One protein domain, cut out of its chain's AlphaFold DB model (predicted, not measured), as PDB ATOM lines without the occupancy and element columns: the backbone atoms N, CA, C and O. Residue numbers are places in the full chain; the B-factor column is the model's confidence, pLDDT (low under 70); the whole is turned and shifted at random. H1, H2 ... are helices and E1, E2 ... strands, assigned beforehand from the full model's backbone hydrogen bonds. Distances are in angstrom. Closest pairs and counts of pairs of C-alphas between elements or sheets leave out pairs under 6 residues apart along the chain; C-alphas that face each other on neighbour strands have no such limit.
ATOM      1  N   GLN A  91     209.551 184.604 243.101       96.19
ATOM      2  CA  GLN A  91     208.649 184.655 241.951       96.19
ATOM      3  C   GLN A  91     209.281 185.439 240.800       96.19
ATOM      4  O   GLN A  91     209.244 184.971 239.666       96.19
ATOM      5  N   VAL A  92     209.915 186.576 241.099       96.19
ATOM      6  CA  VAL A  92     210.660 187.362 240.106       96.19
ATOM      7  C   VAL A  92     211.817 186.547 239.532       96.19
ATOM      8  O   VAL A  92     211.975 186.510 238.318       96.19
ATOM      9  N   VAL A  93     212.565 185.814 240.364       97.12
ATOM     10  CA  VAL A  93     213.671 184.963 239.884       97.12
ATOM     11  C   VAL A  93     213.181 183.847 238.956       97.12
ATOM     12  O   VAL A  93     213.769 183.629 237.900       97.12
ATOM     13  N   ARG A  94     212.079 183.165 239.298       98.12
ATOM     14  CA  ARG A  94     211.470 182.166 238.395       98.12
ATOM     15  C   ARG A  94     211.032 182.797 237.078       98.12
ATOM     16  O   ARG A  94     211.316 182.244 236.023       98.12
ATOM     17  N   ARG A  95     210.414 183.980 237.142       98.12
ATOM     18  CA  ARG A  95     209.990 184.726 235.958       98.12
ATOM     19  C   ARG A  95     211.180 185.099 235.070       98.12
ATOM     20  O   ARG A  95     211.076 184.924 233.870       98.12
ATOM     21  N   ILE A  96     212.309 185.544 235.634       98.50
ATOM     22  CA  ILE A  96     213.545 185.807 234.870       98.50
ATOM     23  C   ILE A  96     213.933 184.578 234.039       98.50
ATOM     24  O   ILE A  96     214.143 184.704 232.838       98.50
ATOM     25  N   ILE A  97     213.966 183.393 234.658       98.31
ATOM     26  CA  ILE A  97     214.319 182.137 233.978       98.31
ATOM     27  C   ILE A  97     213.298 181.812 232.878       98.31
ATOM     28  O   ILE A  97     213.672 181.576 231.728       98.31
ATOM     29  N   ASP A  98     212.005 181.841 233.207       98.50
ATOM     30  CA  ASP A  98     210.931 181.541 232.256       98.50
ATOM     31  C   ASP A  98     210.914 182.530 231.078       98.50
ATOM     32  O   ASP A  98     210.618 182.151 229.942       98.50
ATOM     33  N   ASP A  99     211.194 183.807 231.329       98.56
ATOM     34  CA  ASP A  99     211.233 184.872 230.329       98.56
ATOM     35  C   ASP A  99     212.454 184.748 229.424       98.56
ATOM     36  O   ASP A  99     212.308 184.868 228.207       98.56
ATOM     37  N   SER A 100     213.623 184.438 229.991       98.44
ATOM     38  CA  SER A 100     214.836 184.152 229.228       98.44
ATOM     39  C   SER A 100     214.626 182.970 228.281       98.44
ATOM     40  O   SER A 100     214.851 183.109 227.079       98.44
ATOM     41  N   ILE A 101     214.091 181.846 228.773       98.38
ATOM     42  CA  ILE A 101     213.804 180.664 227.943       98.38
ATOM     43  C   ILE A 101     212.807 181.005 226.827       98.38
ATOM     44  O   ILE A 101     213.010 180.633 225.669       98.38
ATOM     45  N   ALA A 102     211.726 181.723 227.145       98.31
ATOM     46  CA  ALA A 102     210.718 182.076 226.150       98.31
ATOM     47  C   ALA A 102     211.257 183.025 225.072       98.31
ATOM     48  O   ALA A 102     210.926 182.855 223.898       98.31
ATOM     49  N   ALA A 103     212.091 183.997 225.439       98.12
ATOM     50  CA  ALA A 103     212.712 184.903 224.480       98.12
ATOM     51  C   ALA A 103     213.765 184.196 223.614       98.12
ATOM     52  O   ALA A 103     213.824 184.446 222.416       98.12
ATOM     53  N   GLU A 104     214.526 183.234 224.139       97.88
ATOM     54  CA  GLU A 104     215.420 182.413 223.303       97.88
ATOM     55  C   GLU A 104     214.650 181.513 222.324       97.88
ATOM     56  O   GLU A 104     215.074 181.291 221.184       97.88
ATOM     57  N   GLN A 105     213.490 181.005 222.746       97.38
ATOM     58  CA  GLN A 105     212.628 180.177 221.906       97.38
ATOM     59  C   GLN A 105     211.891 180.970 220.829       97.38
ATOM     60  O   GLN A 105     211.648 180.417 219.759       97.38
ATOM     61  N   ASN A 106     211.538 182.231 221.062       97.19
ATOM     62  CA  ASN A 106     210.694 182.993 220.133       97.19
ATOM     63  C   ASN A 106     211.432 184.147 219.438       97.19
ATOM     64  O   ASN A 106     210.978 184.616 218.401       97.19
ATOM     65  N   GLY A 107     212.598 184.539 219.950       96.94
ATOM     66  CA  GLY A 107     213.238 185.814 219.641       96.94
ATOM     67  C   GLY A 107     212.686 186.937 220.522       96.94
ATOM     68  O   GLY A 107     211.537 186.893 220.967       96.94
ATOM     69  N   LEU A 108     213.516 187.948 220.781       97.75
ATOM     70  CA  LEU A 108     213.109 189.167 221.473       97.75
ATOM     71  C   LEU A 108     212.761 190.264 220.456       97.75
ATOM     72  O   LEU A 108     213.614 190.701 219.685       97.75
ATOM     73  N   GLU A 109     211.512 190.727 220.482       96.62
ATOM     74  CA  GLU A 109     211.003 191.804 219.626       96.62
ATOM     75  C   GLU A 109     210.448 192.950 220.477       96.62
ATOM     76  O   GLU A 109     209.924 192.736 221.567       96.62
ATOM     77  N   GLY A 110     210.557 194.179 219.977       97.31
ATOM     78  CA  GLY A 110     210.091 195.385 220.660       97.31
ATOM     79  C   GLY A 110     210.913 196.601 220.248       97.31
ATOM     80  O   GLY A 110     211.617 196.563 219.239       97.31
ATOM     81  N   LYS A 111     210.831 197.680 221.025       98.06
ATOM     82  CA  LYS A 111     211.609 198.907 220.792       98.06
ATOM     83  C   LYS A 111     212.782 199.059 221.753       98.06
ATOM     84  O   LYS A 111     212.756 198.548 222.876       98.06
ATOM     85  N   ALA A 112     213.796 199.784 221.296       98.38
ATOM     86  CA  ALA A 112     214.841 200.331 222.144       98.38
ATOM     87  C   ALA A 112     214.379 201.692 222.680       98.38
ATOM     88  O   ALA A 112     214.003 202.566 221.902       98.38
ATOM     89  N   VAL A 113     214.394 201.858 224.000       97.88
ATOM     90  CA  VAL A 113     214.072 203.112 224.686       97.88
ATOM     91  C   VAL A 113     215.339 203.628 225.352       97.88
ATOM     92  O   VAL A 113     215.888 202.977 226.242       97.88
ATOM     93  N   LEU A 114     215.816 204.775 224.886       96.88
ATOM     94  CA  LEU A 114     217.092 205.363 225.265       96.88
ATOM     95  C   LEU A 114     216.858 206.754 225.858       96.88
ATOM     96  O   LEU A 114     216.305 207.622 225.187       96.88
ATOM     97  N   ASP A 115     217.279 206.945 227.104       93.69
ATOM     98  CA  ASP A 115     217.122 208.191 227.857       93.69
ATOM     99  C   ASP A 115     218.501 208.822 228.097       93.69
ATOM    100  O   ASP A 115     219.347 208.258 228.800       93.69
ATOM    101  N   SER A 116     218.754 209.945 227.430       93.00
ATOM    102  CA  SER A 116     220.034 210.648 227.394       93.00
ATOM    103  C   SER A 116     219.863 212.059 227.940       93.00
ATOM    104  O   SER A 116     219.025 212.820 227.466       93.00
ATOM    105  N   TRP A 117     220.786 212.471 228.807       88.69
ATOM    106  CA  TRP A 117     220.860 213.831 229.339       88.69
ATOM    107  C   TRP A 117     221.368 214.858 228.304       88.69
ATOM    108  O   TRP A 117     221.499 216.048 228.592       88.69
ATOM    109  N   ALA A 118     221.729 214.409 227.095       88.81
ATOM    110  CA  ALA A 118     222.272 215.242 226.016       88.81
ATOM    111  C   ALA A 118     223.486 216.072 226.467       88.81
ATOM    112  O   ALA A 118     223.768 217.167 225.964       88.81
ATOM    113  N   LYS A 119     224.228 215.544 227.443       90.00
ATOM    114  CA  LYS A 119     225.334 216.241 228.075       90.00
ATOM    115  C   LYS A 119     226.566 216.162 227.167       90.00
ATOM    116  O   LYS A 119     226.995 215.061 226.806       90.00
ATOM    117  N   PRO A 120     227.190 217.300 226.812       90.31
ATOM    118  CA  PRO A 120     228.393 217.291 225.989       90.31
ATOM    119  C   PRO A 120     229.546 216.546 226.666       90.31
ATOM    120  O   PRO A 120     229.807 216.748 227.851       90.31
ATOM    121  N   GLU A 121     230.280 215.739 225.894       91.69
ATOM    122  CA  GLU A 121     231.459 215.004 226.379       91.69
ATOM    123  C   GLU A 121     232.558 215.939 226.897       91.69
ATOM    124  O   GLU A 121     233.264 215.614 227.852       91.69
ATOM    125  N   LYS A 122     232.710 217.105 226.267       92.69
ATOM    126  CA  LYS A 122     233.716 218.098 226.635       92.69
ATOM    127  C   LYS A 122     233.070 219.286 227.323       92.69
ATOM    128  O   LYS A 122     232.032 219.790 226.897       92.69
ATOM    129  N   ARG A 123     233.740 219.762 228.363       91.12
ATOM    130  CA  ARG A 123     233.450 221.036 229.014       91.12
ATOM    131  C   ARG A 123     233.846 222.198 228.094       91.12
ATOM    132  O   ARG A 123     234.616 221.992 227.154       91.12
ATOM    133  N   PRO A 124     233.379 223.431 228.369       91.88
ATOM    134  CA  PRO A 124     233.765 224.608 227.584       91.88
ATOM    135  C   PRO A 124     235.282 224.847 227.502       91.88
ATOM    136  O   PRO A 124     235.756 225.432 226.536       91.88
ATOM    137  N   ASP A 125     236.046 224.371 228.489       92.94
ATOM    138  CA  ASP A 125     237.513 224.451 228.533       92.94
ATOM    139  C   ASP A 125     238.229 223.322 227.758       92.94
ATOM    140  O   ASP A 125     239.456 223.236 227.768       92.94
ATOM    141  N   GLY A 126     237.478 222.441 227.088       89.94
ATOM    142  CA  GLY A 126     237.994 221.314 226.311       89.94
ATOM    143  C   GLY A 126     238.332 220.063 227.128       89.94
ATOM    144  O   GLY A 126     238.655 219.032 226.529       89.94
ATOM    145  N   THR A 127     238.234 220.108 228.461       93.06
ATOM    146  CA  THR A 127     238.447 218.934 229.322       93.06
ATOM    147  C   THR A 127     237.271 217.962 229.246       93.06
ATOM    148  O   THR A 127     236.141 218.343 228.934       93.06
ATOM    149  N   ILE A 128     237.532 216.678 229.499       91.00
ATOM    150  CA  ILE A 128     236.508 215.635 229.373       91.00
ATOM    151  C   ILE A 128     235.658 215.581 230.640       91.00
ATOM    152  O   ILE A 128     236.176 215.456 231.749       91.00
ATOM    153  N   ASP A 129     234.343 215.637 230.461       91.75
ATOM    154  CA  ASP A 129     233.360 215.463 231.513       91.75
ATOM    155  C   ASP A 129     232.960 213.987 231.629       91.75
ATOM    156  O   ASP A 129     232.537 213.375 230.653       91.75
ATOM    157  N   GLY A 130     233.084 213.395 232.821       89.75
ATOM    158  CA  GLY A 130     232.748 211.980 233.024       89.75
ATOM    159  C   GLY A 130     231.281 211.651 232.727       89.75
ATOM    160  O   GLY A 130     231.001 210.599 232.159       89.75
ATOM    161  N   TYR A 131     230.365 212.567 233.056       91.25
ATOM    162  CA  TYR A 131     228.934 212.410 232.791       91.25
ATOM    163  C   TYR A 131     228.661 212.522 231.295       91.25
ATOM    164  O   TYR A 131     228.034 211.644 230.714       91.25
ATOM    165  N   GLY A 132     229.205 213.560 230.655       93.38
ATOM    166  CA  GLY A 132     229.081 213.749 229.211       93.38
ATOM    167  C   GLY A 132     229.703 212.616 228.395       93.38
ATOM    168  O   GLY A 132     229.178 212.247 227.348       93.38
ATOM    169  N   ARG A 133     230.807 212.032 228.876       94.12
ATOM    170  CA  ARG A 133     231.439 210.867 228.248       94.12
ATOM    171  C   ARG A 133     230.526 209.649 228.284       94.12
ATOM    172  O   ARG A 133     230.418 208.961 227.278       94.12
ATOM    173  N   TYR A 134     229.888 209.367 229.418       94.75
ATOM    174  CA  TYR A 134     228.970 208.235 229.474       94.75
ATOM    175  C   TYR A 134     227.707 208.505 228.647       94.75
ATOM    176  O   TYR A 134     227.303 207.658 227.857       94.75
ATOM    177  N   ASP A 135     227.134 209.705 228.742       94.38
ATOM    178  CA  ASP A 135     225.985 210.127 227.930       94.38
ATOM    179  C   ASP A 135     226.252 209.990 226.418       94.38
ATOM    180  O   ASP A 135     225.401 209.537 225.649       94.38
ATOM    181  N   GLN A 136     227.487 210.274 225.993       95.69
ATOM    182  CA  GLN A 136     227.932 210.048 224.619       95.69
ATOM    183  C   GLN A 136     227.769 208.586 224.176       95.69
ATOM    184  O   GLN A 136     227.449 208.366 223.010       95.69
ATOM    185  N   THR A 137     227.911 207.601 225.070       96.81
ATOM    186  CA  THR A 137     227.694 206.178 224.745       96.81
ATOM    187  C   THR A 137     226.228 205.879 224.417       96.81
ATOM    188  O   THR A 137     225.948 205.139 223.477       96.81
ATOM    189  N   ILE A 138     225.271 206.516 225.101       97.00
ATOM    190  CA  ILE A 138     223.833 206.371 224.812       97.00
ATOM    191  C   ILE A 138     223.515 206.990 223.443       97.00
ATOM    192  O   ILE A 138     222.848 206.374 222.613       97.00
ATOM    193  N   ARG A 139     224.081 208.170 223.158       96.44
ATOM    194  CA  ARG A 139     223.960 208.849 221.853       96.44
ATOM    195  C   ARG A 139     224.651 208.098 220.714       96.44
ATOM    196  O   ARG A 139     224.272 208.232 219.552       96.44
ATOM    197  N   ASN A 140     225.705 207.344 221.007       97.38
ATOM    198  CA  ASN A 140     226.361 206.473 220.035       97.38
ATOM    199  C   ASN A 140     225.502 205.245 219.731       97.38
ATOM    200  O   ASN A 140     225.354 204.895 218.560       97.38
ATOM    201  N   LEU A 141     224.911 204.644 220.766       98.06
ATOM    202  CA  LEU A 141     223.984 203.530 220.626       98.06
ATOM    203  C   LEU A 141     222.768 203.925 219.786       98.06
ATOM    204  O   LEU A 141     222.470 203.225 218.826       98.06
ATOM    205  N   GLU A 142     222.113 205.048 220.097       97.75
ATOM    206  CA  GLU A 142     220.977 205.559 219.315       97.75
ATOM    207  C   GLU A 142     221.314 205.599 217.826       97.75
ATOM    208  O   GLU A 142     220.652 204.946 217.020       97.75
ATOM    209  N   ARG A 143     222.405 206.282 217.471       97.81
ATOM    210  CA  ARG A 143     222.805 206.456 216.077       97.81
ATOM    211  C   ARG A 143     223.090 205.126 215.395       97.81
ATOM    212  O   ARG A 143     222.733 204.954 214.231       97.81
ATOM    213  N   LEU A 144     223.731 204.190 216.096       98.25
ATOM    214  CA  LEU A 144     223.982 202.854 215.566       98.25
ATOM    215  C   LEU A 144     222.667 202.119 215.287       98.25
ATOM    216  O   LEU A 144     222.498 201.572 214.199       98.25
ATOM    217  N   LEU A 145     221.730 202.130 216.237       98.19
ATOM    218  CA  LEU A 145     220.447 201.451 216.078       98.19
ATOM    219  C   LEU A 145     219.623 202.072 214.950       98.19
ATOM    220  O   LEU A 145     219.177 201.344 214.069       98.19
ATOM    221  N   THR A 146     219.508 203.398 214.904       97.69
ATOM    222  CA  THR A 146     218.770 204.112 213.854       97.69
ATOM    223  C   THR A 146     219.347 203.851 212.457       97.69
ATOM    224  O   THR A 146     218.606 203.799 211.476       97.69
ATOM    225  N   GLN A 147     220.666 203.670 212.334       97.25
ATOM    226  CA  GLN A 147     221.323 203.469 211.036       97.25
ATOM    227  C   GLN A 147     221.400 202.008 210.586       97.25
ATOM    228  O   GLN A 147     221.454 201.755 209.381       97.25
ATOM    229  N   LYS A 148     221.505 201.062 211.525       97.56
ATOM    230  CA  LYS A 148     221.894 199.671 211.232       97.56
ATOM    231  C   LYS A 148     220.918 198.620 211.743       97.56
ATOM    232  O   LYS A 148     220.928 197.505 211.234       97.56
ATOM    233  N   SER A 149     220.090 198.953 212.729       95.44
ATOM    234  CA  SER A 149     219.160 198.009 213.343       95.44
ATOM    235  C   SER A 149     217.772 198.081 212.714       95.44
ATOM    236  O   SER A 149     217.374 199.078 212.117       95.44
ATOM    237  N   LYS A 150     217.009 196.999 212.882       88.00
ATOM    238  CA  LYS A 150     215.571 196.947 212.572       88.00
ATOM    239  C   LYS A 150     214.690 197.306 213.772       88.00
ATOM    240  O   LYS A 150     213.474 197.387 213.622       88.00
ATOM    241  N   LEU A 151     215.279 197.471 214.958       94.69
ATOM    242  CA  LEU A 151     214.540 197.831 216.165       94.69
ATOM    243  C   LEU A 151     214.057 199.282 216.067       94.69
ATOM    244  O   LEU A 151     214.880 200.166 215.830       94.69
ATOM    245  N   PRO A 152     212.763 199.560 216.302       97.69
ATOM    246  CA  PRO A 152     212.304 200.923 216.504       97.69
ATOM    247  C   PRO A 152     213.046 201.558 217.686       97.69
ATOM    248  O   PRO A 152     213.209 200.921 218.730       97.69
ATOM    249  N   VAL A 153     213.476 202.809 217.525       97.94
ATOM    250  CA  VAL A 153     214.219 203.554 218.547       97.94
ATOM    251  C   VAL A 153     213.372 204.723 219.036       97.94
ATOM    252  O   VAL A 153     212.928 205.553 218.246       97.94
ATOM    253  N   VAL A 154     213.156 204.779 220.346       96.88
ATOM    254  CA  VAL A 154     212.658 205.958 221.054       96.88
ATOM    255  C   VAL A 154     213.837 206.550 221.799       96.88
ATOM    256  O   VAL A 154     214.440 205.881 222.638       96.88
ATOM    257  N   PHE A 155     214.169 207.790 221.469       95.38
ATOM    258  CA  PHE A 155     215.310 208.491 222.025       95.38
ATOM    259  C   PHE A 155     214.862 209.831 222.593       95.38
ATOM    260  O   PHE A 155     214.331 210.662 221.856       95.38
ATOM    261  N   GLU A 156     215.071 210.011 223.893       91.00
ATOM    262  CA  GLU A 156     214.888 211.283 224.584       91.00
ATOM    263  C   GLU A 156     216.262 211.886 224.879       91.00
ATOM    264  O   GLU A 156     217.182 211.187 225.307       91.00
ATOM    265  N   ALA A 157     216.409 213.175 224.581       89.56
ATOM    266  CA  ALA A 157     217.683 213.881 224.600       89.56
ATOM    267  C   ALA A 157     217.513 215.246 225.266       89.56
ATOM    268  O   ALA A 157     217.694 216.292 224.634       89.56
ATOM    269  N   SER A 158     217.131 215.230 226.536       85.00
ATOM    270  CA  SER A 158     216.890 216.431 227.325       85.00
ATOM    271  C   SER A 158     217.313 216.228 228.779       85.00
ATOM    272  O   SER A 158     217.810 215.179 229.170       85.00
ATOM    273  N   ASP A 159     217.184 217.271 229.593       79.50
ATOM    274  CA  ASP A 159     217.352 217.178 231.043       79.50
ATOM    275  C   ASP A 159     216.143 216.558 231.755       79.50
ATOM    276  O   ASP A 159     216.201 216.336 232.968       79.50
ATOM    277  N   ALA A 160     215.073 216.256 231.017       78.62
ATOM    278  CA  ALA A 160     213.909 215.555 231.516       78.62
ATOM    279  C   ALA A 160     214.032 214.047 231.273       78.62
ATOM    280  O   ALA A 160     214.408 213.607 230.192       78.62
ATOM    281  N   LEU A 161     213.630 213.265 232.277       78.25
ATOM    282  CA  LEU A 161     213.417 211.830 232.118       78.25
ATOM    283  C   LEU A 161     212.306 211.555 231.104       78.25
ATOM    284  O   LEU A 161     211.327 212.307 231.015       78.25
ATOM    285  N   ILE A 162     212.395 210.402 230.441       85.75
ATOM    286  CA  ILE A 162     211.267 209.858 229.685       85.75
ATOM    287  C   ILE A 162     210.031 209.818 230.585       85.75
ATOM    288  O   ILE A 162     210.064 209.319 231.713       85.75
ATOM    289  N   ALA A 163     208.922 210.344 230.062       87.50
ATOM    290  CA  ALA A 163     207.681 210.449 230.811       87.50
ATOM    291  C   ALA A 163     207.246 209.084 231.370       87.50
ATOM    292  O   ALA A 163     207.251 208.068 230.662       87.50
ATOM    293  N   GLU A 164     206.848 209.086 232.644       90.50
ATOM    294  CA  GLU A 164     206.450 207.890 233.382       90.50
ATOM    295  C   GLU A 164     205.355 207.124 232.635       90.50
ATOM    296  O   GLU A 164     204.329 207.695 232.261       90.50
ATOM    297  N   ASN A 165     205.563 205.822 232.427       92.00
ATOM    298  CA  ASN A 165     204.611 204.948 231.734       92.00
ATOM    299  C   ASN A 165     204.187 205.422 230.326       92.00
ATOM    300  O   ASN A 165     203.107 205.060 229.857       92.00
ATOM    301  N   SER A 166     205.021 206.208 229.638       94.38
ATOM    302  CA  SER A 166     204.735 206.702 228.283       94.38
ATOM    303  C   SER A 166     205.044 205.697 227.174       94.38
ATOM    304  O   SER A 166     204.576 205.862 226.048       94.38
ATOM    305  N   GLN A 167     205.830 204.662 227.475       96.62
ATOM    306  CA  GLN A 167     206.276 203.656 226.518       96.62
ATOM    307  C   GLN A 167     205.669 202.274 226.804       96.62
ATOM    308  O   GLN A 167     205.301 201.913 227.920       96.62
ATOM    309  N   ASP A 168     205.589 201.459 225.768       97.25
ATOM    310  CA  ASP A 168     205.124 200.075 225.781       97.25
ATOM    311  C   ASP A 168     206.086 199.191 224.981       97.25
ATOM    312  O   ASP A 168     207.037 199.697 224.407       97.25
ATOM    313  N   ALA A 169     205.900 197.874 224.951       97.69
ATOM    314  CA  ALA A 169     206.710 196.971 224.124       97.69
ATOM    315  C   ALA A 169     208.247 197.214 224.181       97.69
ATOM    316  O   ALA A 169     208.942 197.119 223.165       97.69
ATOM    317  N   ILE A 170     208.786 197.549 225.359       98.56
ATOM    318  CA  ILE A 170     210.205 197.889 225.530       98.56
ATOM    319  C   ILE A 170     211.025 196.599 225.576       98.56
ATOM    320  O   ILE A 170     210.895 195.828 226.527       98.56
ATOM    321  N   ALA A 171     211.865 196.367 224.567       98.44
ATOM    322  CA  ALA A 171     212.785 195.226 224.511       98.44
ATOM    323  C   ALA A 171     214.157 195.566 225.088       98.44
ATOM    324  O   ALA A 171     214.767 194.738 225.766       98.44
ATOM    325  N   ILE A 172     214.623 196.790 224.836       98.12
ATOM    326  CA  ILE A 172     215.880 197.303 225.367       98.12
ATOM    327  C   ILE A 172     215.646 198.645 226.041       98.12
ATOM    328  O   ILE A 172     214.976 199.508 225.477       98.12
ATOM    329  N   TYR A 173     216.235 198.822 227.221       98.06
ATOM    330  CA  TYR A 173     216.224 200.090 227.939       98.06
ATOM    331  C   TYR A 173     217.614 200.482 228.429       98.06
ATOM    332  O   TYR A 173     218.291 199.702 229.097       98.06
ATOM    333  N   CYS A 174     218.011 201.715 228.140       96.88
ATOM    334  CA  CYS A 174     219.175 202.346 228.745       96.88
ATOM    335  C   CYS A 174     218.790 203.768 229.111       96.88
ATOM    336  O   CYS A 174     218.358 204.517 228.236       96.88
ATOM    337  N   GLY A 175     218.927 204.138 230.375       90.56
ATOM    338  CA  GLY A 175     218.571 205.482 230.797       90.56
ATOM    339  C   GLY A 175     219.449 206.019 231.899       90.56
ATOM    340  O   GLY A 175     220.169 205.274 232.563       90.56
ATOM    341  N   TRP A 176     219.386 207.325 232.087       82.94
ATOM    342  CA  TRP A 176     220.256 208.050 232.991       82.94
ATOM    343  C   TRP A 176     219.437 209.043 233.835       82.94
ATOM    344  O   TRP A 176     218.607 209.760 233.294       82.94
ATOM    345  N   TYR A 177     219.741 209.122 235.139       68.69
ATOM    346  CA  TYR A 177     219.339 210.171 236.101       68.69
ATOM    347  C   TYR A 177     217.883 210.273 236.586       68.69
ATOM    348  O   TYR A 177     217.097 211.060 236.090       68.69
ATOM    349  N   ASP A 178     217.613 209.672 237.743       64.69
ATOM    350  CA  ASP A 178     217.310 210.397 238.995       64.69
ATOM    351  C   ASP A 178     217.666 209.434 240.149       64.69
ATOM    352  O   ASP A 178     217.015 208.397 240.306       64.69
ATOM    353  N   PRO A 179     218.734 209.681 240.934       59.34
ATOM    354  CA  PRO A 179     219.121 208.762 242.006       59.34
ATOM    355  C   PRO A 179     218.109 208.740 243.160       59.34
ATOM    356  O   PRO A 179     218.149 207.824 243.977       59.34
ATOM    357  N   ASN A 180     217.222 209.736 243.243       63.69
ATOM    358  CA  ASN A 180     216.272 209.896 244.339       63.69
ATOM    359  C   ASN A 180     214.868 209.387 243.992       63.69
ATOM    360  O   ASN A 180     214.024 209.281 244.886       63.69
ATOM    361  N   ARG A 181     214.593 209.082 242.716       78.56
ATOM    362  CA  ARG A 181     213.289 208.593 242.269       78.56
ATOM    363  C   ARG A 181     213.422 207.642 241.087       78.56
ATOM    364  O   ARG A 181     214.002 207.968 240.062       78.56
ATOM    365  N   VAL A 182     212.772 206.490 241.198       86.50
ATOM    366  CA  VAL A 182     212.576 205.598 240.054       86.50
ATOM    367  C   VAL A 182     211.391 206.085 239.232       86.50
ATOM    368  O   VAL A 182     210.290 206.244 239.762       86.50
ATOM    369  N   VAL A 183     211.613 206.273 237.933       88.81
ATOM    370  CA  VAL A 183     210.570 206.600 236.955       88.81
ATOM    371  C   VAL A 183     210.654 205.592 235.821       88.81
ATOM    372  O   VAL A 183     211.503 205.684 234.940       88.81
ATOM    373  N   LEU A 184     209.792 204.579 235.849       92.00
ATOM    374  CA  LEU A 184     209.820 203.556 234.810       92.00
ATOM    375  C   LEU A 184     209.295 204.131 233.481       92.00
ATOM    376  O   LEU A 184     208.238 204.770 233.466       92.00
ATOM    377  N   PRO A 185     209.977 203.862 232.350       93.19
ATOM    378  CA  PRO A 185     209.566 204.375 231.041       93.19
ATOM    379  C   PRO A 185     208.237 203.764 230.573       93.19
ATOM    380  O   PRO A 185     207.525 204.364 229.770       93.19
ATOM    381  N   GLY A 186     207.886 202.581 231.087       94.88
ATOM    382  CA  GLY A 186     206.594 201.936 230.893       94.88
ATOM    383  C   GLY A 186     206.688 200.417 230.823       94.88
ATOM    384  O   GLY A 186     207.316 199.806 231.684       94.88
ATOM    385  N   LYS A 187     206.016 199.793 229.849       97.62
ATOM    386  CA  LYS A 187     205.825 198.330 229.821       97.62
ATOM    387  C   LYS A 187     206.904 197.608 229.019       97.62
ATOM    388  O   LYS A 187     207.023 197.799 227.809       97.62
ATOM    389  N   PHE A 188     207.619 196.709 229.684       98.50
ATOM    390  CA  PHE A 188     208.623 195.844 229.073       98.50
ATOM    391  C   PHE A 188     207.992 194.624 228.395       98.50
ATOM    392  O   PHE A 188     206.976 194.101 228.859       98.50
ATOM    393  N   VAL A 189     208.587 194.168 227.289       98.56
ATOM    394  CA  VAL A 189     208.243 192.856 226.720       98.56
ATOM    395  C   VAL A 189     208.868 191.737 227.547       98.56
ATOM    396  O   VAL A 189     209.859 191.928 228.255       98.56
ATOM    397  N   ARG A 190     208.314 190.535 227.406       98.38
ATOM    398  CA  ARG A 190     208.888 189.328 227.995       98.38
ATOM    399  C   ARG A 190     210.311 189.111 227.475       98.38
ATOM    400  O   ARG A 190     210.510 189.023 226.268       98.38
ATOM    401  N   GLY A 191     211.279 189.016 228.386       98.44
ATOM    402  CA  GLY A 191     212.695 188.860 228.044       98.44
ATOM    403  C   GLY A 191     213.463 190.175 227.864       98.44
ATOM    404  O   GLY A 191     214.632 190.138 227.481       98.44
ATOM    405  N   ALA A 192     212.852 191.333 228.134       98.75
ATOM    406  CA  ALA A 192     213.529 192.617 227.991       98.75
ATOM    407  C   ALA A 192     214.837 192.691 228.797       98.75
ATOM    408  O   ALA A 192     214.951 192.121 229.887       98.75
ATOM    409  N   VAL A 193     215.805 193.436 228.266       98.81
ATOM    410  CA  VAL A 193     217.093 193.703 228.914       98.81
ATOM    411  C   VAL A 193     217.261 195.203 229.059       98.81
ATOM    412  O   VAL A 193     217.134 195.944 228.088       98.81
ATOM    413  N   GLY A 194     217.580 195.676 230.254       97.69
ATOM    414  CA  GLY A 194     217.829 197.095 230.420       97.69
ATOM    415  C   GLY A 194     218.455 197.448 231.743       97.69
ATOM    416  O   GLY A 194     218.391 196.680 232.695       97.69
ATOM    417  N   PHE A 195     219.077 198.616 231.793       96.38
ATOM    418  CA  PHE A 195     219.685 199.130 233.008       96.38
ATOM    419  C   PHE A 195     219.589 200.648 233.067       96.38
ATOM    420  O   PHE A 195     219.458 201.330 232.050       96.38
ATOM    421  N   HIS A 196     219.653 201.165 234.289       93.69
ATOM    422  CA  HIS A 196     219.634 202.592 234.558       93.69
ATOM    423  C   HIS A 196     220.937 203.009 235.232       93.69
ATOM    424  O   HIS A 196     221.388 202.366 236.187       93.69
ATOM    425  N   ILE A 197     221.539 204.087 234.742       93.50
ATOM    426  CA  ILE A 197     222.809 204.589 235.242       93.50
ATOM    427  C   ILE A 197     222.554 205.539 236.402       93.50
ATOM    428  O   ILE A 197     222.188 206.700 236.235       93.50
ATOM    429  N   ALA A 198     222.762 205.005 237.600       90.25
ATOM    430  CA  ALA A 198     222.796 205.744 238.848       90.25
ATOM    431  C   ALA A 198     223.614 204.964 239.885       90.25
ATOM    432  O   ALA A 198     223.819 203.752 239.775       90.25
ATOM    433  N   SER A 199     224.085 205.662 240.910       90.31
ATOM    434  CA  SER A 199     224.733 205.029 242.057       90.31
ATOM    435  C   SER A 199     223.708 204.274 242.910       90.31
ATOM    436  O   SER A 199     222.526 204.612 242.916       90.31
ATOM    437  N   TYR A 200     224.163 203.262 243.654       91.12
ATOM    438  CA  TYR A 200     223.361 202.525 244.644       91.12
ATOM    439  C   TYR A 200     222.115 201.781 244.120       91.12
ATOM    440  O   TYR A 200     221.305 201.315 244.921       91.12
ATOM    441  N   THR A 201     221.951 201.600 242.804       91.50
ATOM    442  CA  THR A 201     220.709 201.036 242.236       91.50
ATOM    443  C   THR A 201     220.417 199.596 242.653       91.50
ATOM    444  O   THR A 201     219.265 199.175 242.538       91.50
ATOM    445  N   ALA A 202     221.408 198.864 243.176       92.94
ATOM    446  CA  ALA A 202     221.275 197.474 243.604       92.94
ATOM    447  C   ALA A 202     221.463 197.240 245.122       92.94
ATOM    448  O   ALA A 202     221.571 196.088 245.542       92.94
ATOM    449  N   VAL A 203     221.488 198.285 245.965       89.62
ATOM    450  CA  VAL A 203     221.659 198.139 247.434       89.62
ATOM    451  C   VAL A 203     220.490 197.391 248.083       89.62
ATOM    452  O   VAL A 203     220.688 196.545 248.951       89.62
ATOM    453  N   GLY A 204     219.260 197.695 247.666       85.31
ATOM    454  CA  GLY A 204     218.032 197.145 248.240       85.31
ATOM    455  C   GLY A 204     217.376 196.079 247.370       85.31
ATOM    456  O   GLY A 204     216.168 196.141 247.174       85.31
ATOM    457  N   LEU A 205     218.142 195.132 246.817       89.06
ATOM    458  CA  LEU A 205     217.629 194.180 245.821       89.06
ATOM    459  C   LEU A 205     216.425 193.349 246.306       89.06
ATOM    460  O   LEU A 205     215.551 193.024 245.509       89.06
ATOM    461  N   HIS A 206     216.362 193.037 247.604       89.19
ATOM    462  CA  HIS A 206     215.263 192.276 248.227       89.19
ATOM    463  C   HIS A 206     214.206 193.164 248.898       89.19
ATOM    464  O   HIS A 206     213.227 192.662 249.443       89.19
ATOM    465  N   ALA A 207     214.399 194.485 248.895       76.38
ATOM    466  CA  ALA A 207     213.482 195.429 249.518       76.38
ATOM    467  C   ALA A 207     212.450 195.912 248.489       76.38
ATOM    468  O   ALA A 207     212.705 196.830 247.707       76.38
ATOM    469  N   THR A 208     211.261 195.309 248.501       61.59
ATOM    470  CA  THR A 208     210.128 195.759 247.679       61.59
ATOM    471  C   THR A 208     209.738 197.193 248.053       61.59
ATOM    472  O   THR A 208     209.506 197.481 249.226       61.59
ATOM    473  N   GLY A 209     209.651 198.091 247.065       60.69
ATOM    474  CA  GLY A 209     209.241 199.490 247.266       60.69
ATOM    475  C   GLY A 209     210.349 200.459 247.706       60.69
ATOM    476  O   GLY A 209     210.054 201.616 247.984       60.69
ATOM    477  N   GLY A 210     211.616 200.025 247.746       61.66
ATOM    478  CA  GLY A 210     212.749 200.828 248.235       61.66
ATOM    479  C   GLY A 210     213.222 201.980 247.335       61.66
ATOM    480  O   GLY A 210     214.204 202.626 247.678       61.66
ATOM    481  N   GLY A 211     212.567 202.236 246.196       77.50
ATOM    482  CA  GLY A 211     212.937 203.338 245.297       77.50
ATOM    483  C   GLY A 211     214.271 203.142 244.568       77.50
ATOM    484  O   GLY A 211     214.897 204.119 244.174       77.50
ATOM    485  N   TRP A 212     214.712 201.895 244.380       89.12
ATOM    486  CA  TRP A 212     215.953 201.569 243.670       89.12
ATOM    487  C   TRP A 212     215.676 201.047 242.260       89.12
ATOM    488  O   TRP A 212     214.743 200.268 242.053       89.12
ATOM    489  N   TRP A 213     216.507 201.430 241.290       92.00
ATOM    490  CA  TRP A 213     216.282 201.102 239.879       92.00
ATOM    491  C   TRP A 213     216.381 199.610 239.567       92.00
ATOM    492  O   TRP A 213     215.511 199.091 238.875       92.00
ATOM    493  N   THR A 214     217.387 198.896 240.081       94.06
ATOM    494  CA  THR A 214     217.580 197.471 239.765       94.06
ATOM    495  C   THR A 214     216.390 196.607 240.207       94.06
ATOM    496  O   THR A 214     215.818 195.944 239.342       94.06
ATOM    497  N   PRO A 215     215.938 196.616 241.482       94.00
ATOM    498  CA  PRO A 215     214.752 195.850 241.871       94.00
ATOM    499  C   PRO A 215     213.477 196.344 241.174       94.00
ATOM    500  O   PRO A 215     212.649 195.520 240.812       94.00
ATOM    501  N   SER A 216     213.339 197.648 240.905       93.56
ATOM    502  CA  SER A 216     212.162 198.181 240.201       93.56
ATOM    503  C   SER A 216     212.075 197.727 238.740       93.56
ATOM    504  O   SER A 216     210.987 197.401 238.275       93.56
ATOM    505  N   LEU A 217     213.196 197.673 238.012       95.12
ATOM    506  CA  LEU A 217     213.238 197.138 236.645       95.12
ATOM    507  C   LEU A 217     212.871 195.650 236.634       95.12
ATOM    508  O   LEU A 217     212.094 195.206 235.788       95.12
ATOM    509  N   LEU A 218     213.381 194.894 237.611       96.12
ATOM    510  CA  LEU A 218     213.007 193.497 237.791       96.12
ATOM    511  C   LEU A 218     211.511 193.365 238.105       96.12
ATOM    512  O   LEU A 218     210.821 192.610 237.433       96.12
ATOM    513  N   ASP A 219     210.950 194.111 239.048       94.00
ATOM    514  CA  ASP A 219     209.510 194.049 239.332       94.00
ATOM    515  C   ASP A 219     208.660 194.440 238.108       94.00
ATOM    516  O   ASP A 219     207.626 193.820 237.855       94.00
ATOM    517  N   ALA A 220     209.148 195.371 237.281       94.38
ATOM    518  CA  ALA A 220     208.501 195.817 236.047       94.38
ATOM    519  C   ALA A 220     208.538 194.810 234.880       94.38
ATOM    520  O   ALA A 220     207.905 195.055 233.852       94.38
ATOM    521  N   GLY A 221     209.248 193.684 235.016       96.06
ATOM    522  CA  GLY A 221     209.261 192.613 234.011       96.06
ATOM    523  C   GLY A 221     210.537 192.499 233.179       96.06
ATOM    524  O   GLY A 221     210.581 191.679 232.267       96.06
ATOM    525  N   VAL A 222     211.584 193.269 233.485       97.88
ATOM    526  CA  VAL A 222     212.896 193.084 232.851       97.88
ATOM    527  C   VAL A 222     213.477 191.727 233.271       97.88
ATOM    528  O   VAL A 222     213.449 191.365 234.451       97.88
ATOM    529  N   ALA A 223     213.993 190.966 232.304       98.56
ATOM    530  CA  ALA A 223     214.629 189.669 232.540       98.56
ATOM    531  C   ALA A 223     216.108 189.812 232.929       98.56
ATOM    532  O   ALA A 223     216.649 188.962 233.629       98.56
ATOM    533  N   ALA A 224     216.765 190.894 232.499       98.56
ATOM    534  CA  ALA A 224     218.162 191.146 232.822       98.56
ATOM    535  C   ALA A 224     218.482 192.635 233.023       98.56
ATOM    536  O   ALA A 224     218.143 193.471 232.188       98.56
ATOM    537  N   THR A 225     219.183 192.952 234.113       98.19
ATOM    538  CA  THR A 225     219.606 194.314 234.480       98.19
ATOM    539  C   THR A 225     220.927 194.281 235.243       98.19
ATOM    540  O   THR A 225     221.283 193.275 235.847       98.19
ATOM    541  N   MET A 226     221.634 195.406 235.284       97.50
ATOM    542  CA  MET A 226     222.803 195.614 236.145       97.50
ATOM    543  C   MET A 226     222.589 196.781 237.100       97.50
ATOM    544  O   MET A 226     221.646 197.563 236.958       97.50
ATOM    545  N   GLY A 227     223.482 196.898 238.073       95.44
ATOM    546  CA  GLY A 227     223.525 198.036 238.975       95.44
ATOM    547  C   GLY A 227     224.689 197.943 239.951       95.44
ATOM    548  O   GLY A 227     225.243 196.859 240.141       95.44
ATOM    549  N   PRO A 228     225.102 199.058 240.562       95.50
ATOM    550  CA  PRO A 228     226.085 199.029 241.627       95.50
ATOM    551  C   PRO A 228     225.466 198.819 243.021       95.50
ATOM    552  O   PRO A 228     224.400 199.347 243.341       95.50
ATOM    553  N   VAL A 229     226.191 198.112 243.892       94.75
ATOM    554  CA  VAL A 229     225.857 197.956 245.327       94.75
ATOM    555  C   VAL A 229     226.372 199.105 246.206       94.75
ATOM    556  O   VAL A 229     226.198 199.087 247.417       94.75
ATOM    557  N   SER A 230     227.062 200.086 245.623       93.69
ATOM    558  CA  SER A 230     227.598 201.278 246.298       93.69
ATOM    559  C   SER A 230     227.861 202.371 245.241       93.69
ATOM    560  O   SER A 230     227.302 202.295 244.152       93.69
ATOM    561  N   GLU A 231     228.682 203.385 245.516       93.75
ATOM    562  CA  GLU A 231     229.108 204.407 244.544       93.75
ATOM    563  C   GLU A 231     230.189 203.858 243.594       93.75
ATOM    564  O   GLU A 231     231.323 203.657 244.045       93.75
ATOM    565  N   PRO A 232     229.899 203.597 242.304       93.06
ATOM    566  CA  PRO A 232     230.836 202.899 241.432       93.06
ATOM    567  C   PRO A 232     231.750 203.822 240.615       93.06
ATOM    568  O   PRO A 232     232.713 203.327 240.034       93.06
ATOM    569  N   TYR A 233     231.471 205.124 240.534       93.31
ATOM    570  CA  TYR A 233     231.915 205.980 239.431       93.31
ATOM    571  C   TYR A 233     231.426 205.498 238.053       93.31
ATOM    572  O   TYR A 233     231.222 204.316 237.784       93.31
ATOM    573  N   LEU A 234     231.289 206.433 237.117       92.31
ATOM    574  CA  LEU A 234     230.713 206.152 235.795       92.31
ATOM    575  C   LEU A 234     231.557 205.211 234.940       92.31
ATOM    576  O   LEU A 234     231.023 204.476 234.121       92.31
ATOM    577  N   LEU A 235     232.871 205.200 235.168       93.56
ATOM    578  CA  LEU A 235     233.807 204.341 234.446       93.56
ATOM    579  C   LEU A 235     233.601 202.842 234.723       93.56
ATOM    580  O   LEU A 235     234.188 202.019 234.032       93.56
ATOM    581  N   ALA A 236     232.824 202.484 235.748       96.19
ATOM    582  CA  ALA A 236     232.536 201.096 236.087       96.19
ATOM    583  C   ALA A 236     231.372 200.498 235.283       96.19
ATOM    584  O   ALA A 236     231.264 199.274 235.195       96.19
ATOM    585  N   PHE A 237     230.494 201.335 234.726       97.06
ATOM    586  CA  PHE A 237     229.393 200.861 233.898       97.06
ATOM    587  C   PHE A 237     229.926 200.424 232.527       97.06
ATOM    588  O   PHE A 237     230.732 201.150 231.938       97.06
ATOM    589  N   PRO A 238     229.456 199.289 231.982       97.56
ATOM    590  CA  PRO A 238     229.579 199.014 230.557       97.56
ATOM    591  C   PRO A 238     229.066 200.190 229.719       97.56
ATOM    592  O   PRO A 238     228.030 200.777 230.052       97.56
ATOM    593  N   GLY A 239     229.765 200.531 228.633       97.31
ATOM    594  CA  GLY A 239     229.268 201.520 227.680       97.31
ATOM    595  C   GLY A 239     227.974 201.033 227.028       97.31
ATOM    596  O   GLY A 239     227.864 199.865 226.645       97.31
ATOM    597  N   ALA A 240     226.976 201.910 226.887       97.94
ATOM    598  CA  ALA A 240     225.725 201.544 226.222       97.94
ATOM    599  C   ALA A 240     225.955 201.147 224.749       97.94
ATOM    600  O   ALA A 240     225.330 200.210 224.255       97.94
ATOM    601  N   ASP A 241     226.905 201.802 224.080       97.81
ATOM    602  CA  ASP A 241     227.377 201.516 222.718       97.81
ATOM    603  C   ASP A 241     228.356 200.333 222.616       97.81
ATOM    604  O   ASP A 241     228.850 200.032 221.531       97.81
ATOM    605  N   GLU A 242     228.599 199.624 223.718       98.25
ATOM    606  CA  GLU A 242     229.402 198.400 223.762       98.25
ATOM    607  C   GLU A 242     228.527 197.205 224.169       98.25
ATOM    608  O   GLU A 242     228.466 196.199 223.458       98.25
ATOM    609  N   PHE A 243     227.787 197.331 225.277       98.69
ATOM    610  CA  PHE A 243     226.952 196.267 225.840       98.69
ATOM    611  C   PHE A 243     225.810 195.862 224.903       98.69
ATOM    612  O   PHE A 243     225.692 194.693 224.525       98.69
ATOM    613  N   PHE A 244     224.962 196.816 224.507       98.62
ATOM    614  CA  PHE A 244     223.791 196.496 223.694       98.62
ATOM    615  C   PHE A 244     224.162 196.034 222.289       98.62
ATOM    616  O   PHE A 244     223.586 195.039 221.855       98.62
ATOM    617  N   PRO A 245     225.129 196.643 221.576       98.44
ATOM    618  CA  PRO A 245     225.476 196.166 220.246       98.44
ATOM    619  C   PRO A 245     225.973 194.720 220.247       98.44
ATOM    620  O   PRO A 245     225.553 193.949 219.386       98.44
ATOM    621  N   LEU A 246     226.768 194.313 221.246       98.56
ATOM    622  CA  LEU A 246     227.169 192.912 221.402       98.56
ATOM    623  C   LEU A 246     225.980 191.992 221.694       98.56
ATOM    624  O   LEU A 246     225.846 190.962 221.031       98.56
ATOM    625  N   LEU A 247     225.086 192.373 222.613       98.56
ATOM    626  CA  LEU A 247     223.867 191.610 222.915       98.56
ATOM    627  C   LEU A 247     222.980 191.419 221.673       98.56
ATOM    628  O   LEU A 247     222.465 190.329 221.426       98.56
ATOM    629  N   LEU A 248     222.832 192.478 220.875       98.31
ATOM    630  CA  LEU A 248     221.976 192.537 219.690       98.31
ATOM    631  C   LEU A 248     222.461 191.679 218.521       98.31
ATOM    632  O   LEU A 248     221.663 191.379 217.630       98.31
ATOM    633  N   THR A 249     223.729 191.258 218.528       97.75
ATOM    634  CA  THR A 249     224.224 190.262 217.566       97.75
ATOM    635  C   THR A 249     223.664 188.864 217.824       97.75
ATOM    636  O   THR A 249     223.675 188.024 216.926       97.75
ATOM    637  N   GLY A 250     223.218 188.580 219.055       97.12
ATOM    638  CA  GLY A 250     222.749 187.254 219.456       97.12
ATOM    639  C   GLY A 250     223.836 186.174 219.507       97.12
ATOM    640  O   GLY A 250     223.502 184.994 219.626       97.12
ATOM    641  N   LYS A 251     225.119 186.551 219.394       97.31
ATOM    642  CA  LYS A 251     226.254 185.614 219.331       97.31
ATOM    643  C   LYS A 251     226.856 185.262 220.680       97.31
ATOM    644  O   LYS A 251     227.465 184.207 220.806       97.31
ATOM    645  N   LEU A 252     226.707 186.159 221.644       98.06
ATOM    646  CA  LEU A 252     227.257 186.034 222.983       98.06
ATOM    647  C   LEU A 252     226.117 185.881 223.983       98.06
ATOM    648  O   LEU A 252     225.078 186.533 223.858       98.06
ATOM    649  N   THR A 253     226.339 185.037 224.980       98.38
ATOM    650  CA  THR A 253     225.500 184.947 226.174       98.38
ATOM    651  C   THR A 253     225.561 186.243 226.976       98.38
ATOM    652  O   THR A 253     226.513 187.022 226.875       98.38
ATOM    653  N   LEU A 254     224.561 186.475 227.821       98.69
ATOM    654  CA  LEU A 254     224.512 187.639 228.697       98.69
ATOM    655  C   LEU A 254     225.766 187.762 229.578       98.69
ATOM    656  O   LEU A 254     226.272 188.872 229.762       98.69
ATOM    657  N   ALA A 255     226.296 186.635 230.068       98.44
ATOM    658  CA  ALA A 255     227.544 186.603 230.824       98.44
ATOM    659  C   ALA A 255     228.733 187.082 229.995       98.44
ATOM    660  O   ALA A 255     229.477 187.949 230.446       98.44
ATOM    661  N   GLU A 256     228.889 186.582 228.773       98.44
ATOM    662  CA  GLU A 256     229.975 187.003 227.888       98.44
ATOM    663  C   GLU A 256     229.860 188.482 227.515       98.44
ATOM    664  O   GLU A 256     230.866 189.186 227.533       98.44
ATOM    665  N   VAL A 257     228.651 188.979 227.224       98.62
ATOM    666  CA  VAL A 257     228.420 190.402 226.930       98.62
ATOM    667  C   VAL A 257     228.809 191.268 228.125       98.62
ATOM    668  O   VAL A 257     229.597 192.204 227.970       98.62
ATOM    669  N   TYR A 258     228.300 190.954 229.321       98.62
ATOM    670  CA  TYR A 258     228.616 191.706 230.535       98.62
ATOM    671  C   TYR A 258     230.117 191.686 230.823       98.62
ATOM    672  O   TYR A 258     230.724 192.737 230.998       98.62
ATOM    673  N   TRP A 259     230.749 190.516 230.802       98.19
ATOM    674  CA  TRP A 259     232.163 190.382 231.144       98.19
ATOM    675  C   TRP A 259     233.117 190.911 230.077       98.19
ATOM    676  O   TRP A 259     234.220 191.327 230.420       98.19
ATOM    677  N   LYS A 260     232.709 190.972 228.807       97.88
ATOM    678  CA  LYS A 260     233.504 191.632 227.767       97.88
ATOM    679  C   LYS A 260     233.393 193.149 227.823       97.88
ATOM    680  O   LYS A 260     234.293 193.798 227.310       97.88
ATOM    681  N   THR A 261     232.366 193.718 228.452       98.31
ATOM    682  CA  THR A 261     232.111 195.175 228.445       98.31
ATOM    683  C   THR A 261     232.197 195.835 229.817       98.31
ATOM    684  O   THR A 261     232.355 197.046 229.901       98.31
ATOM    685  N   CYS A 262     232.158 195.071 230.910       97.81
ATOM    686  CA  CYS A 262     232.383 195.595 232.249       97.81
ATOM    687  C   CYS A 262     233.863 195.971 232.408       97.81
ATOM    688  O   CYS A 262     234.718 195.091 232.292       97.81
ATOM    689  N   PRO A 263     234.215 197.240 232.677       97.06
ATOM    690  CA  PRO A 263     235.624 197.637 232.668       97.06
ATOM    691  C   PRO A 263     236.413 197.140 233.888       97.06
ATOM    692  O   PRO A 263     237.641 197.035 233.831       97.06
ATOM    693  N   LEU A 264     235.727 196.842 234.998       97.56
ATOM    694  CA  LEU A 264     236.335 196.658 236.317       97.56
ATOM    695  C   LEU A 264     235.906 195.357 237.005       97.56
ATOM    696  O   LEU A 264     234.771 194.913 236.860       97.56
ATOM    697  N   VAL A 265     236.799 194.809 237.832       97.19
ATOM    698  CA  VAL A 265     236.538 193.712 238.784       97.19
ATOM    699  C   VAL A 265     237.033 194.072 240.174       97.19
ATOM    700  O   VAL A 265     237.777 195.044 240.315       97.19
ATOM    701  N   SER A 266     236.644 193.295 241.190       97.00
ATOM    702  CA  SER A 266     236.821 193.686 242.594       97.00
ATOM    703  C   SER A 266     236.235 195.090 242.813       97.00
ATOM    704  O   SER A 266     236.882 196.016 243.287       97.00
ATOM    705  N   TRP A 267     235.019 195.296 242.296       97.56
ATOM    706  CA  TRP A 267     234.327 196.577 242.352       97.56
ATOM    707  C   TRP A 267     232.822 196.396 242.526       97.56
ATOM    708  O   TRP A 267     232.328 195.318 242.833       97.56
ATOM    709  N   LYS A 268     232.060 197.478 242.392       96.88
ATOM    710  CA  LYS A 268     230.699 197.569 242.937       96.88
ATOM    711  C   LYS A 268     229.598 197.089 241.999       96.88
ATOM    712  O   LYS A 268     228.455 197.013 242.438       96.88
ATOM    713  N   MET A 269     229.908 196.791 240.741       97.62
ATOM    714  CA  MET A 269     228.909 196.389 239.747       97.62
ATOM    715  C   MET A 269     228.491 194.929 239.922       97.62
ATOM    716  O   MET A 269     229.309 194.077 240.260       97.62
ATOM    717  N   LEU A 270     227.221 194.642 239.655       96.75
ATOM    718  CA  LEU A 270     226.687 193.292 239.481       96.75
ATOM    719  C   LEU A 270     225.802 193.239 238.235       96.75
ATOM    720  O   LEU A 270     225.306 194.273 237.778       96.75
ATOM    721  N   MET A 271     225.576 192.032 237.725       98.06
ATOM    722  CA  MET A 271     224.641 191.748 236.641       98.06
ATOM    723  C   MET A 271     223.659 190.662 237.087       98.06
ATOM    724  O   MET A 271     224.066 189.611 237.588       98.06
ATOM    725  N   ILE A 272     222.372 190.933 236.894       98.38
ATOM    726  CA  ILE A 272     221.256 190.046 237.214       98.38
ATOM    727  C   ILE A 272     220.645 189.536 235.917       98.38
ATOM    728  O   ILE A 272     220.343 190.325 235.022       98.38
ATOM    729  N   GLY A 273     220.444 188.228 235.835       98.25
ATOM    730  CA  GLY A 273     219.835 187.555 234.694       98.25
ATOM    731  C   GLY A 273     220.340 186.123 234.575       98.25
ATOM    732  O   GLY A 273     221.284 185.733 235.267       98.25
ATOM    733  N   ASP A 274     219.726 185.338 233.693       98.00
ATOM    734  CA  ASP A 274     220.275 184.032 233.335       98.00
ATOM    735  C   ASP A 274     221.608 184.238 232.584       98.00
ATOM    736  O   ASP A 274     221.624 184.911 231.547       98.00
ATOM    737  N   PRO A 275     222.742 183.710 233.087       97.44
ATOM    738  CA  PRO A 275     224.046 183.918 232.468       97.44
ATOM    739  C   PRO A 275     224.133 183.379 231.038       97.44
ATOM    740  O   PRO A 275     224.931 183.898 230.262       97.44
ATOM    741  N   LEU A 276     223.324 182.378 230.675       97.25
ATOM    742  CA  LEU A 276     223.312 181.775 229.341       97.25
ATOM    743  C   LEU A 276     222.379 182.495 228.362       97.25
ATOM    744  O   LEU A 276     222.342 182.129 227.190       97.25
ATOM    745  N   TYR A 277     221.653 183.517 228.819       98.69
ATOM    746  CA  TYR A 277     220.610 184.166 228.037       98.69
ATOM    747  C   TYR A 277     221.132 184.802 226.740       98.69
ATOM    748  O   TYR A 277     222.051 185.622 226.759       98.69
ATOM    749  N   THR A 278     220.497 184.463 225.614       98.31
ATOM    750  CA  THR A 278     220.837 184.923 224.256       98.31
ATOM    751  C   THR A 278     219.596 185.447 223.492       98.31
ATOM    752  O   THR A 278     219.160 184.841 222.507       98.31
ATOM    753  N   PRO A 279     219.005 186.592 223.895       97.81
ATOM    754  CA  PRO A 279     217.697 187.064 223.400       97.81
ATOM    755  C   PRO A 279     217.583 187.214 221.881       97.81
ATOM    756  O   PRO A 279     216.524 187.002 221.291       97.81
ATOM    757  N   PHE A 280     218.684 187.602 221.241       98.00
ATOM    758  CA  PHE A 280     218.722 187.947 219.823       98.00
ATOM    759  C   PHE A 280     219.319 186.838 218.952       98.00
ATOM    760  O   PHE A 280     219.569 187.062 217.775       98.00
ATOM    761  N   ARG A 281     219.536 185.622 219.482       96.94
ATOM    762  CA  ARG A 281     220.124 184.512 218.704       96.94
ATOM    763  C   ARG A 281     219.281 184.136 217.482       96.94
ATOM    764  O   ARG A 281     219.836 183.832 216.432       96.94
ATOM    765  N   LYS A 282     217.949 184.128 217.620       96.25
ATOM    766  CA  LYS A 282     217.031 183.795 216.515       96.25
ATOM    767  C   LYS A 282     216.882 184.931 215.513       96.25
ATOM    768  O   LYS A 282     216.988 184.696 214.314       96.25
ATOM    769  N   ASN A 283     216.665 186.141 216.025       95.25
ATOM    770  CA  ASN A 283     216.426 187.343 215.234       95.25
ATOM    771  C   ASN A 283     217.442 188.431 215.631       95.25
ATOM    772  O   ASN A 283     217.080 189.343 216.377       95.25
ATOM    773  N   PRO A 284     218.707 188.346 215.175       97.19
ATOM    774  CA  PRO A 284     219.698 189.379 215.448       97.19
ATOM    775  C   PRO A 284     219.222 190.739 214.946       97.19
ATOM    776  O   PRO A 284     218.759 190.861 213.807       97.19
ATOM    777  N   ALA A 285     219.350 191.768 215.781       97.31
ATOM    778  CA  ALA A 285     219.032 193.133 215.369       97.31
ATOM    779  C   ALA A 285     220.219 193.817 214.680       97.31
ATOM    780  O   ALA A 285     220.019 194.769 213.931       97.31
ATOM    781  N   LEU A 286     221.437 193.325 214.925       97.44
ATOM    782  CA  LEU A 286     222.678 193.776 214.300       97.44
ATOM    783  C   LEU A 286     223.474 192.574 213.787       97.44
ATOM    784  O   LEU A 286     223.439 191.493 214.374       97.44
ATOM    785  N   SER A 287     224.227 192.777 212.711       96.12
ATOM    786  CA  SER A 287     225.254 191.841 212.253       96.12
ATOM    787  C   SER A 287     226.645 192.266 212.737       96.12
ATOM    788  O   SER A 287     226.866 193.416 213.111       96.12
ATOM    789  N   ASP A 288     227.632 191.370 212.667       95.00
ATOM    790  CA  ASP A 288     229.032 191.685 213.001       95.00
ATOM    791  C   ASP A 288     229.580 192.870 212.198       95.00
ATOM    792  O   ASP A 288     230.398 193.645 212.691       95.00
ATOM    793  N   ALA A 289     229.136 193.005 210.944       95.56
ATOM    794  CA  ALA A 289     229.569 194.069 210.048       95.56
ATOM    795  C   ALA A 289     229.010 195.443 210.453       95.56
ATOM    796  O   ALA A 289     229.575 196.464 210.059       95.56
ATOM    797  N   ASP A 290     227.945 195.475 211.255       96.56
ATOM    798  CA  ASP A 290     227.362 196.711 211.772       96.56
ATOM    799  C   ASP A 290     228.107 197.226 213.006       96.56
ATOM    800  O   ASP A 290     228.036 198.417 213.310       96.56
ATOM    801  N   LEU A 291     228.856 196.360 213.698       96.38
ATOM    802  CA  LEU A 291     229.616 196.756 214.877       96.38
ATOM    803  C   LEU A 291     230.802 197.664 214.514       96.38
ATOM    804  O   LEU A 291     231.465 197.426 213.489       96.38
ATOM    805  N   PRO A 292     231.138 198.635 215.391       93.38
ATOM    806  CA  PRO A 292     232.415 199.339 215.338       93.38
ATOM    807  C   PRO A 292     233.586 198.355 215.293       93.38
ATOM    808  O   PRO A 292     233.548 197.314 215.946       93.38
ATOM    809  N   GLU A 293     234.635 198.692 214.542       91.56
ATOM    810  CA  GLU A 293     235.780 197.801 214.303       91.56
ATOM    811  C   GLU A 293     236.396 197.268 215.604       91.56
ATOM    812  O   GLU A 293     236.591 196.063 215.748       91.56
ATOM    813  N   GLU A 294     236.604 198.149 216.582       90.88
ATOM    814  CA  GLU A 294     237.169 197.790 217.886       90.88
ATOM    815  C   GLU A 294     236.316 196.749 218.627       90.88
ATOM    816  O   GLU A 294     236.853 195.834 219.254       90.88
ATOM    817  N   LEU A 295     234.988 196.847 218.512       95.06
ATOM    818  CA  LEU A 295     234.042 195.989 219.222       95.06
ATOM    819  C   LEU A 295     233.920 194.597 218.582       95.06
ATOM    820  O   LEU A 295     233.579 193.635 219.265       95.06
ATOM    821  N   ARG A 296     234.266 194.444 217.296       94.44
ATOM    822  CA  ARG A 296     234.261 193.131 216.615       94.44
ATOM    823  C   ARG A 296     235.237 192.144 217.244       94.44
ATOM    824  O   ARG A 296     234.967 190.946 217.242       94.44
ATOM    825  N   SER A 297     236.336 192.636 217.818       91.25
ATOM    826  CA  SER A 297     237.297 191.801 218.549       91.25
ATOM    827  C   SER A 297     236.650 191.056 219.723       91.25
ATOM    828  O   SER A 297     237.039 189.931 220.023       91.25
ATOM    829  N   ALA A 298     235.599 191.620 220.328       93.00
ATOM    830  CA  ALA A 298     234.873 190.981 221.419       93.00
ATOM    831  C   ALA A 298     234.161 189.689 220.974       93.00
ATOM    832  O   ALA A 298     234.008 188.775 221.783       93.00
ATOM    833  N   LEU A 299     233.770 189.586 219.698       91.94
ATOM    834  CA  LEU A 299     233.143 188.387 219.126       91.94
ATOM    835  C   LEU A 299     234.159 187.278 218.808       91.94
ATOM    836  O   LEU A 299     233.789 186.112 218.692       91.94
ATOM    837  N   ALA A 300     235.435 187.631 218.657       74.44
ATOM    838  CA  ALA A 300     236.504 186.695 218.347       74.44
ATOM    839  C   ALA A 300     237.100 186.131 219.649       74.44
ATOM    840  O   ALA A 300     238.030 186.698 220.212       74.44
TER     841      ALA A 300
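Overview. This is residues 91 to 300 of the 302 residues of a protein of Phycisphaerae bacterium (UniProt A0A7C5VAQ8). A twisted sheet of four parallel strands, E2 E1 E3 E4, has H2 and H4 over one face and short H3 over the other, while H1 runs past its edge at E4. A small antiparallel ribbon, E5 and E6, packs by E5 beside E4, and H5 and H6 pack on H4, away from the sheet. The printed part has 210 residues, with six named helices and six named strands in the order H1 E1 H2 E2 E3 E4 H3 E5 H4 H5 E6 H6; its class is mixed, helices and strands. It is compact, with a radius of gyration of the C-alphas of 15.8 A, and rounded, spanning 51 by 43 by 37 A.

Arrangement. Begin at the sheet: E2, residues 153 to 157, then E1, 111 to 116, E3, 167 to 176, and E4, 186 to 197. Within hydrogen-bond range are N 154 and O 112 at 2.8 A, N 113 and O 172 at 2.8 A, and N 197 and O 175 at 2.8 A. E3 bends by 122 degrees at residue 170, and E4 by 133 degrees at 190. H2, residues 130 to 148, has a height over the sheet of 9.1 A; E1, H2 and E2 form a strand-helix-strand unit, two parallel neighbour strands joined through a helix, with a right-handed crossover. On the same face look for the hub, H4, residues 240 to 248, which H2 touches with residues 137 to 141 alone, closest at the C-alphas of Leu 141 and Asp 241, 4.5 A. H5, residues 254 to 261, forms a helical hairpin with H4, closest at C-alphas 243 and 261, 5.9 A. H6, residues 293 to 299, touches H4, closest at C-alphas 295 and 242, 6.9 A. On the opposite face is H3, residues 213 to 219, at a height of 8.8 A. E5, residues 225 to 228, pairs with E6, residues 269 to 272: N 272 and O 225 are 2.8 A apart. The closest C-alphas of E4 and E5 are Phe 195 and Thr 225, 5.0 A. H1, residues 91 to 106, only grazes the sheet, with residues 95 to 104. Every O i to N i+4 pair is within hydrogen-bond range in H1, H3 and H5; H2 has 13 of 15, H4 4 of 5, and H6 0 of 3, but 3 of 4 O i to N i+3 pairs.

Along the chain. Find C-alpha 91 at (208.649, 184.655, 241.951); H1 runs 22.0 A from it. H2 begins at C-alpha 130, (232.748, 211.980, 233.024), and measures 27.3 A. E4 measures 17.0 A, E3 16.0 A and E1 15.9 A. H6 ends at C-alpha 299, (233.143, 188.387, 219.126).

Size, cuts and confidence. The C-alphas farthest apart are those of Gln 105 and Asp 125, 51.2 A. The printed part has no cut. The links E1 to H2, E4 to H3, E5 to H4 and E6 to H6 are long. The mean pLDDT of the printed part is 93.7; residues 177 to 180 and 208 to 210 are under 70.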